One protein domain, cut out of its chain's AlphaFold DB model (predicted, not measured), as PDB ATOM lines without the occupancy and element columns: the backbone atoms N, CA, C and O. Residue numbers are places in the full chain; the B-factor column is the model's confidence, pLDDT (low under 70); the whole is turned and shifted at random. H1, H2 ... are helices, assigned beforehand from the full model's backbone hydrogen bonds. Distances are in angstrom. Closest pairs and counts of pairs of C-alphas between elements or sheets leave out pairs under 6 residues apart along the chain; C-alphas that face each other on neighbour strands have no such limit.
ATOM      1  N   ALA A   4     -33.438  34.898  26.542       92.38
ATOM      2  CA  ALA A   4     -32.488  34.247  27.443       92.38
ATOM      3  C   ALA A   4     -32.016  32.880  26.912       92.38
ATOM      4  O   ALA A   4     -30.831  32.565  26.986       92.38
ATOM      5  N   GLN A   5     -32.924  32.087  26.330       92.25
ATOM      6  CA  GLN A   5     -32.576  30.805  25.710       92.25
ATOM      7  C   GLN A   5     -31.684  30.988  24.475       92.25
ATOM      8  O   GLN A   5     -30.740  30.225  24.287       92.25
ATOM      9  N   CYS A   6     -31.960  32.004  23.652       95.38
ATOM     10  CA  CYS A   6     -31.145  32.330  22.482       95.38
ATOM     11  C   CYS A   6     -29.732  32.785  22.888       95.38
ATOM     12  O   CYS A   6     -28.748  32.278  22.351       95.38
ATOM     13  N   ALA A   7     -29.631  33.678  23.878       96.75
ATOM     14  CA  ALA A   7     -28.365  34.168  24.420       96.75
ATOM     15  C   ALA A   7     -27.505  33.026  24.976       96.75
ATOM     16  O   ALA A   7     -26.354  32.870  24.571       96.75
ATOM     17  N   ALA A   8     -28.089  32.163  25.815       96.69
ATOM     18  CA  ALA A   8     -27.395  31.008  26.376       96.69
ATOM     19  C   ALA A   8     -26.946  30.013  25.293       96.69
ATOM     20  O   ALA A   8     -25.796  29.585  25.289       96.69
ATOM     21  N   GLY A   9     -27.826  29.681  24.340       97.19
ATOM     22  CA  GLY A   9     -27.513  28.736  23.264       97.19
ATOM     23  C   GLY A   9     -26.449  29.236  22.281       97.19
ATOM     24  O   GLY A   9     -25.822  28.426  21.604       97.19
ATOM     25  N   ARG A  10     -26.238  30.556  22.202       95.38
ATOM     26  CA  ARG A  10     -25.246  31.186  21.318       95.38
ATOM     27  C   ARG A  10     -24.017  31.732  22.050       95.38
ATOM     28  O   ARG A  10     -23.107  32.209  21.383       95.38
ATOM     29  N   GLY A  11     -23.982  31.678  23.383       97.06
ATOM     30  CA  GLY A  11     -22.896  32.257  24.182       97.06
ATOM     31  C   GLY A  11     -22.780  33.778  24.042       97.06
ATOM     32  O   GLY A  11     -21.673  34.311  24.066       97.06
ATOM     33  N   LEU A  12     -23.904  34.476  23.851       97.31
ATOM     34  CA  LEU A  12     -23.942  35.925  23.628       97.31
ATOM     35  C   LEU A  12     -24.482  36.672  24.857       97.31
ATOM     36  O   LEU A  12     -25.330  36.127  25.568       97.31
ATOM     37  N   PRO A  13     -24.060  37.932  25.093       98.12
ATOM     38  CA  PRO A  13     -24.674  38.782  26.107       98.12
ATOM     39  C   PRO A  13     -26.172  38.952  25.849       98.12
ATOM     40  O   PRO A  13     -26.600  39.134  24.708       98.12
ATOM     41  N   ARG A  14     -26.972  38.921  26.915       96.94
ATOM     42  CA  ARG A  14     -28.429  39.039  26.813       96.94
ATOM     43  C   ARG A  14     -28.848  40.342  26.129       96.94
ATOM     44  O   ARG A  14     -29.607  40.283  25.170       96.94
ATOM     45  N   ASP A  15     -28.303  41.468  26.572       97.69
ATOM     46  CA  ASP A  15     -28.663  42.802  26.076       97.69
ATOM     47  C   ASP A  15     -28.366  42.951  24.576       97.69
ATOM     48  O   ASP A  15     -29.121  43.576  23.836       97.69
ATOM     49  N   PHE A  16     -27.304  42.296  24.094       97.56
ATOM     50  CA  PHE A  16     -26.986  42.245  22.668       97.56
ATOM     51  C   PHE A  16     -28.058  41.489  21.872       97.56
ATOM     52  O   PHE A  16     -28.481  41.926  20.801       97.56
ATOM     53  N   VAL A  17     -28.545  40.364  22.401       97.56
ATOM     54  CA  VAL A  17     -29.649  39.620  21.780       97.56
ATOM     55  C   VAL A  17     -30.953  40.420  21.839       97.56
ATOM     56  O   VAL A  17     -31.704  40.395  20.867       97.56
ATOM     57  N   GLU A  18     -31.214  41.162  22.920       97.00
ATOM     58  CA  GLU A  18     -32.377  42.060  23.022       97.00
ATOM     59  C   GLU A  18     -32.344  43.150  21.943       97.00
ATOM     60  O   GLU A  18     -33.344  43.347  21.256       97.00
ATOM     61  N   GLN A  19     -31.185  43.773  21.704       97.75
ATOM     62  CA  GLN A  19     -31.021  44.757  20.627       97.75
ATOM     63  C   GLN A  19     -31.321  44.173  19.239       97.75
ATOM     64  O   GLN A  19     -32.011  44.803  18.435       97.75
ATOM     65  N   ILE A  20     -30.838  42.960  18.952       97.19
ATOM     66  CA  ILE A  20     -31.112  42.281  17.675       97.19
ATOM     67  C   ILE A  20     -32.600  41.955  17.538       97.19
ATOM     68  O   ILE A  20     -33.166  42.118  16.458       97.19
ATOM     69  N   VAL A  21     -33.234  41.481  18.613       96.19
ATOM     70  CA  VAL A  21     -34.663  41.144  18.619       96.19
ATOM     71  C   VAL A  21     -35.513  42.385  18.370       96.19
ATOM     72  O   VAL A  21     -36.419  42.325  17.541       96.19
ATOM     73  N   GLU A  22     -35.196  43.510  19.012       96.12
ATOM     74  CA  GLU A  22     -35.896  44.780  18.797       96.12
ATOM     75  C   GLU A  22     -35.766  45.244  17.340       96.12
ATOM     76  O   GLU A  22     -36.766  45.541  16.686       96.12
ATOM     77  N   HIS A  23     -34.551  45.202  16.783       97.25
ATOM     78  CA  HIS A  23     -34.314  45.521  15.376       97.25
ATOM     79  C   HIS A  23     -35.106  44.597  14.436       97.25
ATOM     80  O   HIS A  23     -35.812  45.058  13.539       97.25
ATOM     81  N   ALA A  24     -35.035  43.282  14.652       96.31
ATOM     82  CA  ALA A  24     -35.725  42.306  13.818       96.31
ATOM     83  C   ALA A  24     -37.249  42.467  13.866       96.31
ATOM     84  O   ALA A  24     -37.913  42.365  12.833       96.31
ATOM     85  N   ARG A  25     -37.796  42.774  15.042       94.06
ATOM     86  CA  ARG A  25     -39.217  43.068  15.224       94.06
ATOM     87  C   ARG A  25     -39.628  44.350  14.499       94.06
ATOM     88  O   ARG A  25     -40.627  44.336  13.786       94.06
ATOM     89  N   ALA A  26     -38.857  45.430  14.633       95.88
ATOM     90  CA  ALA A  26     -39.140  46.712  13.980       95.88
ATOM     91  C   ALA A  26     -39.184  46.601  12.444       95.88
ATOM     92  O   ALA A  26     -39.918  47.335  11.785       95.88
ATOM     93  N   HIS A  27     -38.438  45.651  11.878       97.06
ATOM     94  CA  HIS A  27     -38.427  45.348  10.448       97.06
ATOM     95  C   HIS A  27     -39.374  44.206  10.038       97.06
ATOM     96  O   HIS A  27     -39.336  43.770   8.888       97.06
ATOM     97  N   GLY A  28     -40.214  43.704  10.949       93.62
ATOM     98  CA  GLY A  28     -41.184  42.644  10.655       93.62
ATOM     99  C   GLY A  28     -40.555  41.289  10.317       93.62
ATOM    100  O   GLY A  28     -41.191  40.457   9.677       93.62
ATOM    101  N   MET A  29     -39.303  41.057  10.717       94.38
ATOM    102  CA  MET A  29     -38.604  39.790  10.470       94.38
ATOM    103  C   MET A  29     -39.017  38.696  11.457       94.38
ATOM    104  O   MET A  29     -38.893  37.511  11.149       94.38
ATOM    105  N   ILE A  30     -39.470  39.083  12.652       89.81
ATOM    106  CA  ILE A  30     -39.912  38.165  13.703       89.81
ATOM    107  C   ILE A  30     -41.127  38.719  14.445       89.81
ATOM    108  O   ILE A  30     -41.233  39.924  14.667       89.81
ATOM    109  N   ASP A  31     -41.973  37.806  14.919       85.88
ATOM    110  CA  ASP A  31     -43.020  38.099  15.893       85.88
ATOM    111  C   ASP A  31     -42.548  37.739  17.303       85.88
ATOM    112  O   ASP A  31     -42.067  36.631  17.564       85.88
ATOM    113  N   VAL A  32     -42.715  38.679  18.231       85.06
ATOM    114  CA  VAL A  32     -42.418  38.488  19.653       85.06
ATOM    115  C   VAL A  32     -43.734  38.489  20.416       85.06
ATOM    116  O   VAL A  32     -44.504  39.444  20.337       85.06
ATOM    117  N   VAL A  33     -43.986  37.413  21.157       79.62
ATOM    118  CA  VAL A  33     -45.192  37.248  21.973       79.62
ATOM    119  C   VAL A  33     -44.833  37.283  23.453       79.62
ATOM    120  O   VAL A  33     -43.931  36.571  23.897       79.62
ATOM    121  N   GLU A  34     -45.559  38.095  24.218       74.12
ATOM    122  CA  GLU A  34     -45.496  38.090  25.677       74.12
ATOM    123  C   GLU A  34     -46.344  36.935  26.217       74.12
ATOM    124  O   GLU A  34     -47.548  36.844  25.970       74.12
ATOM    125  N   LEU A  35     -45.709  36.025  26.955       66.62
ATOM    126  CA  LEU A  35     -46.365  34.872  27.571       66.62
ATOM    127  C   LEU A  35     -47.034  35.302  28.888       66.62
ATOM    128  O   LEU A  35     -46.584  34.924  29.967       66.62
ATOM    129  N   THR A  36     -48.093  36.112  28.812       59.50
ATOM    130  CA  THR A  36     -48.795  36.638  30.003       59.50
ATOM    131  C   THR A  36     -49.787  35.641  30.604       59.50
ATOM    132  O   THR A  36     -49.989  35.604  31.816       59.50
ATOM    133  N   ALA A  37     -50.358  34.772  29.774       54.22
ATOM    134  CA  ALA A  37     -51.090  33.577  30.156       54.22
ATOM    135  C   ALA A  37     -50.990  32.594  28.985       54.22
ATOM    136  O   ALA A  37     -50.998  33.007  27.826       54.22
ATOM    137  N   GLY A  38     -50.881  31.290  29.251       56.12
ATOM    138  CA  GLY A  38     -51.037  30.296  28.184       56.12
ATOM    139  C   GLY A  38     -52.438  30.380  27.565       56.12
ATOM    140  O   GLY A  38     -53.227  31.266  27.892       56.12
ATOM    141  N   CYS A  39     -52.826  29.406  26.745       57.00
ATOM    142  CA  CYS A  39     -54.211  29.258  26.258       57.00
ATOM    143  C   CYS A  39     -55.307  29.122  27.360       57.00
ATOM    144  O   CYS A  39     -56.389  28.633  27.079       57.00
ATOM    145  N   SER A  40     -55.052  29.520  28.609       50.62
ATOM    146  CA  SER A  40     -55.945  29.484  29.764       50.62
ATOM    147  C   SER A  40     -56.760  30.766  30.002       50.62
ATOM    148  O   SER A  40     -57.599  30.753  30.895       50.62
ATOM    149  N   ALA A  41     -56.524  31.868  29.273       47.47
ATOM    150  CA  ALA A  41     -57.184  33.165  29.523       47.47
ATOM    151  C   ALA A  41     -58.273  33.576  28.493       47.47
ATOM    152  O   ALA A  41     -58.811  34.675  28.586       47.47
ATOM    153  N   GLY A  42     -58.624  32.717  27.526       52.53
ATOM    154  CA  GLY A  42     -59.641  32.946  26.475       52.53
ATOM    155  C   GLY A  42     -59.848  31.685  25.608       52.53
ATOM    156  O   GLY A  42     -59.076  30.746  25.797       52.53
ATOM    157  N   PRO A  43     -60.839  31.618  24.684       45.72
ATOM    158  CA  PRO A  43     -61.546  30.400  24.241       45.72
ATOM    159  C   PRO A  43     -60.752  29.544  23.242       45.72
ATOM    160  O   PRO A  43     -61.261  29.086  22.223       45.72
ATOM    161  N   CYS A  44     -59.473  29.323  23.503       55.16
ATOM    162  CA  CYS A  44     -58.805  28.165  22.959       55.16
ATOM    163  C   CYS A  44     -59.288  26.984  23.800       55.16
ATOM    164  O   CYS A  44     -58.878  26.835  24.947       55.16
ATOM    165  N   GLU A  45     -60.197  26.180  23.259       57.47
ATOM    166  CA  GLU A  45     -60.524  24.870  23.815       57.47
ATOM    167  C   GLU A  45     -59.620  23.848  23.113       57.47
ATOM    168  O   GLU A  45     -59.954  23.355  22.030       57.47
ATOM    169  N   PRO A  46     -58.399  23.598  23.630       59.59
ATOM    170  CA  PRO A  46     -57.449  22.742  22.948       59.59
ATOM    171  C   PRO A  46     -58.000  21.322  22.926       59.59
ATOM    172  O   PRO A  46     -58.047  20.645  23.952       59.59
ATOM    173  N   SER A  47     -58.379  20.841  21.741       56.03
ATOM    174  CA  SER A  47     -58.707  19.431  21.574       56.03
ATOM    175  C   SER A  47     -57.469  18.600  21.933       56.03
ATOM    176  O   SER A  47     -56.427  18.746  21.283       56.03
ATOM    177  N   PRO A  48     -57.548  17.698  22.928       55.72
ATOM    178  CA  PRO A  48     -56.413  16.878  23.353       55.72
ATOM    179  C   PRO A  48     -55.957  15.873  22.279       55.72
ATOM    180  O   PRO A  48     -54.933  15.217  22.457       55.72
ATOM    181  N   GLY A  49     -56.698  15.746  21.170       57.62
ATOM    182  CA  GLY A  49     -56.313  14.982  19.980       57.62
ATOM    183  C   GLY A  49     -55.760  15.829  18.826       57.62
ATOM    184  O   GLY A  49     -55.392  15.264  17.799       57.62
ATOM    185  N   SER A  50     -55.703  17.159  18.957       61.09
ATOM    186  CA  SER A  50     -55.202  18.042  17.900       61.09
ATOM    187  C   SER A  50     -53.674  18.066  17.871       61.09
ATOM    188  O   SER A  50     -53.018  18.507  18.818       61.09
ATOM    189  N   ILE A  51     -53.101  17.650  16.739       59.12
ATOM    190  CA  ILE A  51     -51.657  17.734  16.463       59.12
ATOM    191  C   ILE A  51     -51.182  19.199  16.493       59.12
ATOM    192  O   ILE A  51     -50.070  19.478  16.938       59.12
ATOM    193  N   VAL A  52     -52.051  20.146  16.118       60.69
ATOM    194  CA  VAL A  52     -51.756  21.590  16.107       60.69
ATOM    195  C   VAL A  52     -51.492  22.112  17.524       60.69
ATOM    196  O   VAL A  52     -50.540  22.854  17.755       60.69
ATOM    197  N   CYS A  53     -52.277  21.666  18.510       62.62
ATOM    198  CA  CYS A  53     -52.091  22.069  19.905       62.62
ATOM    199  C   CYS A  53     -50.841  21.434  20.538       62.62
ATOM    200  O   CYS A  53     -50.273  22.009  21.465       62.62
ATOM    201  N   ALA A  54     -50.377  20.278  20.046       59.91
ATOM    202  CA  ALA A  54     -49.194  19.598  20.577       59.91
ATOM    203  C   ALA A  54     -47.884  20.367  20.328       59.91
ATOM    204  O   ALA A  54     -46.977  20.291  21.161       59.91
ATOM    205  N   GLY A  55     -47.810  21.122  19.225       59.88
ATOM    206  CA  GLY A  55     -46.667  21.965  18.858       59.88
ATOM    207  C   GLY A  55     -46.802  23.443  19.240       59.88
ATOM    208  O   GLY A  55     -45.879  24.215  18.995       59.88
ATOM    209  N   CYS A  56     -47.930  23.860  19.825       66.00
ATOM    210  CA  CYS A  56     -48.190  25.270  20.097       66.00
ATOM    211  C   CYS A  56     -47.242  25.818  21.186       66.00
ATOM    212  O   CYS A  56     -47.252  25.305  22.310       66.00
ATOM    213  N   PRO A  57     -46.474  26.891  20.913       61.97
ATOM    214  CA  PRO A  57     -45.576  27.500  21.897       61.97
ATOM    215  C   PRO A  57     -46.316  28.177  23.063       61.97
ATOM    216  O   PRO A  57     -45.697  28.466  24.082       61.97
ATOM    217  N   LEU A  58     -47.630  28.395  22.934       64.19
ATOM    218  CA  LEU A  58     -48.508  28.957  23.969       64.19
ATOM    219  C   LEU A  58     -49.179  27.877  24.843       64.19
ATOM    220  O   LEU A  58     -49.968  28.197  25.740       64.19
ATOM    221  N   ARG A  59     -48.899  26.587  24.593       61.44
ATOM    222  CA  ARG A  59     -49.433  25.483  25.402       61.44
ATOM    223  C   ARG A  59     -48.835  25.538  26.818       61.44
ATOM    224  O   ARG A  59     -47.611  25.500  26.947       61.44
ATOM    225  N   PRO A  60     -49.658  25.552  27.887       56.41
ATOM    226  CA  PRO A  60     -49.157  25.574  29.258       56.41
ATOM    227  C   PRO A  60     -48.207  24.403  29.546       56.41
ATOM    228  O   PRO A  60     -48.528  23.250  29.256       56.41
ATOM    229  N   ALA A  61     -47.061  24.672  30.178       54.16
ATOM    230  CA  ALA A  61     -46.088  23.637  30.543       54.16
ATOM    231  C   ALA A  61     -46.654  22.588  31.525       54.16
ATOM    232  O   ALA A  61     -46.160  21.462  31.563       54.16
ATOM    233  N   ALA A  62     -47.705  22.935  32.277       54.00
ATOM    234  CA  ALA A  62     -48.430  22.031  33.170       54.00
ATOM    235  C   ALA A  62     -49.358  21.041  32.433       54.00
ATOM    236  O   ALA A  62     -49.756  20.034  33.008       54.00
ATOM    237  N   ALA A  63     -49.650  21.249  31.144       55.28
ATOM    238  CA  ALA A  63     -50.463  20.336  30.330       55.28
ATOM    239  C   ALA A  63     -49.677  19.096  29.837       55.28
ATOM    240  O   ALA A  63     -50.015  18.498  28.815       55.28
ATOM    241  N   LYS A  64     -48.578  18.733  30.513       51.84
ATOM    242  CA  LYS A  64     -47.569  17.779  30.022       51.84
ATOM    243  C   LYS A  64     -47.923  16.299  30.144       51.84
ATOM    244  O   LYS A  64     -47.198  15.484  29.587       51.84
ATOM    245  N   ALA A  65     -49.024  15.921  30.779       53.88
ATOM    246  CA  ALA A  65     -49.491  14.543  30.723       53.88
ATOM    247  C   ALA A  65     -50.769  14.493  29.890       53.88
ATOM    248  O   ALA A  65     -51.843  14.866  30.357       53.88
ATOM    249  N   GLY A  66     -50.654  14.018  28.646       57.56
ATOM    250  CA  GLY A  66     -51.833  13.526  27.945       57.56
ATOM    251  C   GLY A  66     -52.556  12.512  28.847       57.56
ATOM    252  O   GLY A  66     -51.890  11.787  29.594       57.56
ATOM    253  N   PRO A  67     -53.897  12.468  28.837       60.25
ATOM    254  CA  PRO A  67     -54.640  11.554  29.691       60.25
ATOM    255  C   PRO A  67     -54.141  10.125  29.470       60.25
ATOM    256  O   PRO A  67     -53.990   9.684  28.326       60.25
ATOM    257  N   SER A  68     -53.884   9.403  30.566       69.50
ATOM    258  CA  SER A  68     -53.499   7.992  30.500       69.50
ATOM    259  C   SER A  68     -54.520   7.202  29.678       69.50
ATOM    260  O   SER A  68     -55.683   7.599  29.554       69.50
ATOM    261  N   ILE A  69     -54.117   6.051  29.134       74.12
ATOM    262  CA  ILE A  69     -55.027   5.164  28.387       74.12
ATOM    263  C   ILE A  69     -56.312   4.906  29.197       74.12
ATOM    264  O   ILE A  69     -57.416   5.006  28.666       74.12
ATOM    265  N   ALA A  70     -56.187   4.718  30.515       72.38
ATOM    266  CA  ALA A  70     -57.317   4.548  31.426       72.38
ATOM    267  C   ALA A  70     -58.227   5.790  31.546       72.38
ATOM    268  O   ALA A  70     -59.436   5.651  31.742       72.38
ATOM    269  N   ALA A  71     -57.678   7.004  31.455       69.94
ATOM    270  CA  ALA A  71     -58.464   8.239  31.440       69.94
ATOM    271  C   ALA A  71     -59.203   8.423  30.102       69.94
ATOM    272  O   ALA A  71     -60.364   8.836  30.097       69.94
ATOM    273  N   ARG A  72     -58.584   8.026  28.981       74.75
ATOM    274  CA  ARG A  72     -59.214   8.043  27.647       74.75
ATOM    275  C   ARG A  72     -60.389   7.068  27.554       74.75
ATOM    276  O   ARG A  72     -61.443   7.438  27.043       74.75
ATOM    277  N   ILE A  73     -60.233   5.857  28.094       79.56
ATOM    278  CA  ILE A  73     -61.302   4.846  28.134       79.56
ATOM    279  C   ILE A  73     -62.488   5.347  28.970       79.56
ATOM    280  O   ILE A  73     -63.625   5.318  28.503       79.56
ATOM    281  N   ARG A  74     -62.238   5.890  30.169       76.19
ATOM    282  CA  ARG A  74     -63.305   6.425  31.037       76.19
ATOM    283  C   ARG A  74     -64.060   7.597  30.412       76.19
ATOM    284  O   ARG A  74     -65.278   7.654  30.542       76.19
ATOM    285  N   ALA A  75     -63.364   8.508  29.731       67.19
ATOM    286  CA  ALA A  75     -64.009   9.607  29.017       67.19
ATOM    287  C   ALA A  75     -64.936   9.085  27.907       67.19
ATOM    288  O   ALA A  75     -66.087   9.499  27.837       67.19
ATOM    289  N   ARG A  76     -64.473   8.104  27.115       75.50
ATOM    290  CA  ARG A  76     -65.265   7.467  26.050       75.50
ATOM    291  C   ARG A  76     -66.536   6.804  26.583       75.50
ATOM    292  O   ARG A  76     -67.581   6.929  25.959       75.50
ATOM    293  N   MET A  77     -66.454   6.128  27.729       76.19
ATOM    294  CA  MET A  77     -67.615   5.478  28.350       76.19
ATOM    295  C   MET A  77     -68.667   6.485  28.832       76.19
ATOM    296  O   MET A  77     -69.853   6.203  28.736       76.19
ATOM    297  N   ARG A  78     -68.252   7.667  29.309       67.19
ATOM    298  CA  ARG A  78     -69.182   8.730  29.735       67.19
ATOM    299  C   ARG A  78     -69.879   9.437  28.574       67.19
ATOM    300  O   ARG A  78     -70.932  10.005  28.787       67.19
ATOM    301  N   SER A  79     -69.302   9.425  27.373       61.41
ATOM    302  CA  SER A  79     -69.907  10.036  26.177       61.41
ATOM    303  C   SER A  79     -70.996   9.176  25.519       61.41
ATOM    304  O   SER A  79     -71.600   9.617  24.548       61.41
ATOM    305  N   HIS A  80     -71.191   7.942  25.989       53.62
ATOM    306  CA  HIS A  80     -72.159   6.970  25.464       53.62
ATOM    307  C   HIS A  80     -73.222   6.558  26.504       53.62
ATOM    308  O   HIS A  80     -73.959   5.604  26.265       53.62
TER     309      HIS A  80
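This is residues 4 to 80 of the 81 residues of an uncharacterized protein of Bifidobacterium choerinum (UniProt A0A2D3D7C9). The printed part is a strung-out, rod-like chain: a pair of helices, H1 and H2, set about perpendicular at one end, a loose looped stretch with the short H3 in the middle, and H4 alone at the other end. Residues 68 to 74, of which 69 to 74 belong to H4, stick out free. There are 77 residues printed, with four named helices in the order H1, H2, H3, H4 and no named strand; the class is all helix, although only 34 residues are in named elements. The whole is extended, with a radius of gyration of the C-alphas of 18.5 A and spans of 57 by 26 by 19 A.

H1, residues 4 to 10, begins at C-alpha 4 (-32.488, 34.247, 27.443). H2, residues 14 to 26, is the longest helix, 18.4 A. H3, residues 51 to 54, measures 5.1 A. H4, residues 69 to 78, measures 14.7 A and ends at C-alpha 78 (-69.182, 8.730, 29.735).

H1 and H2 touch, H2 with residues 14 to 17 alone; their closest C-alphas, those of Ala 7 and Arg 14, are 5.4 A apart. Their lines are about perpendicular, at 77 degrees. H3 and H4 are apart from each other, and each of them is apart from H1 and from H2. In H1, H2 and H4 every O i to N i+4 pair is within hydrogen-bond range; H3 is too short for such a pair.

The C-alphas farthest apart, those of Phe 16 and His 80, are 57.4 A apart. The printed part has no cut. The link H1 to H2 is tight; H2 to H3, 24 residues, and H3 to H4, 14 residues, are long links. Mean pLDDT of the printed part is 74.3; 39 residues are under 70, namely 35 to 68, 71, 75 and 78 to 80.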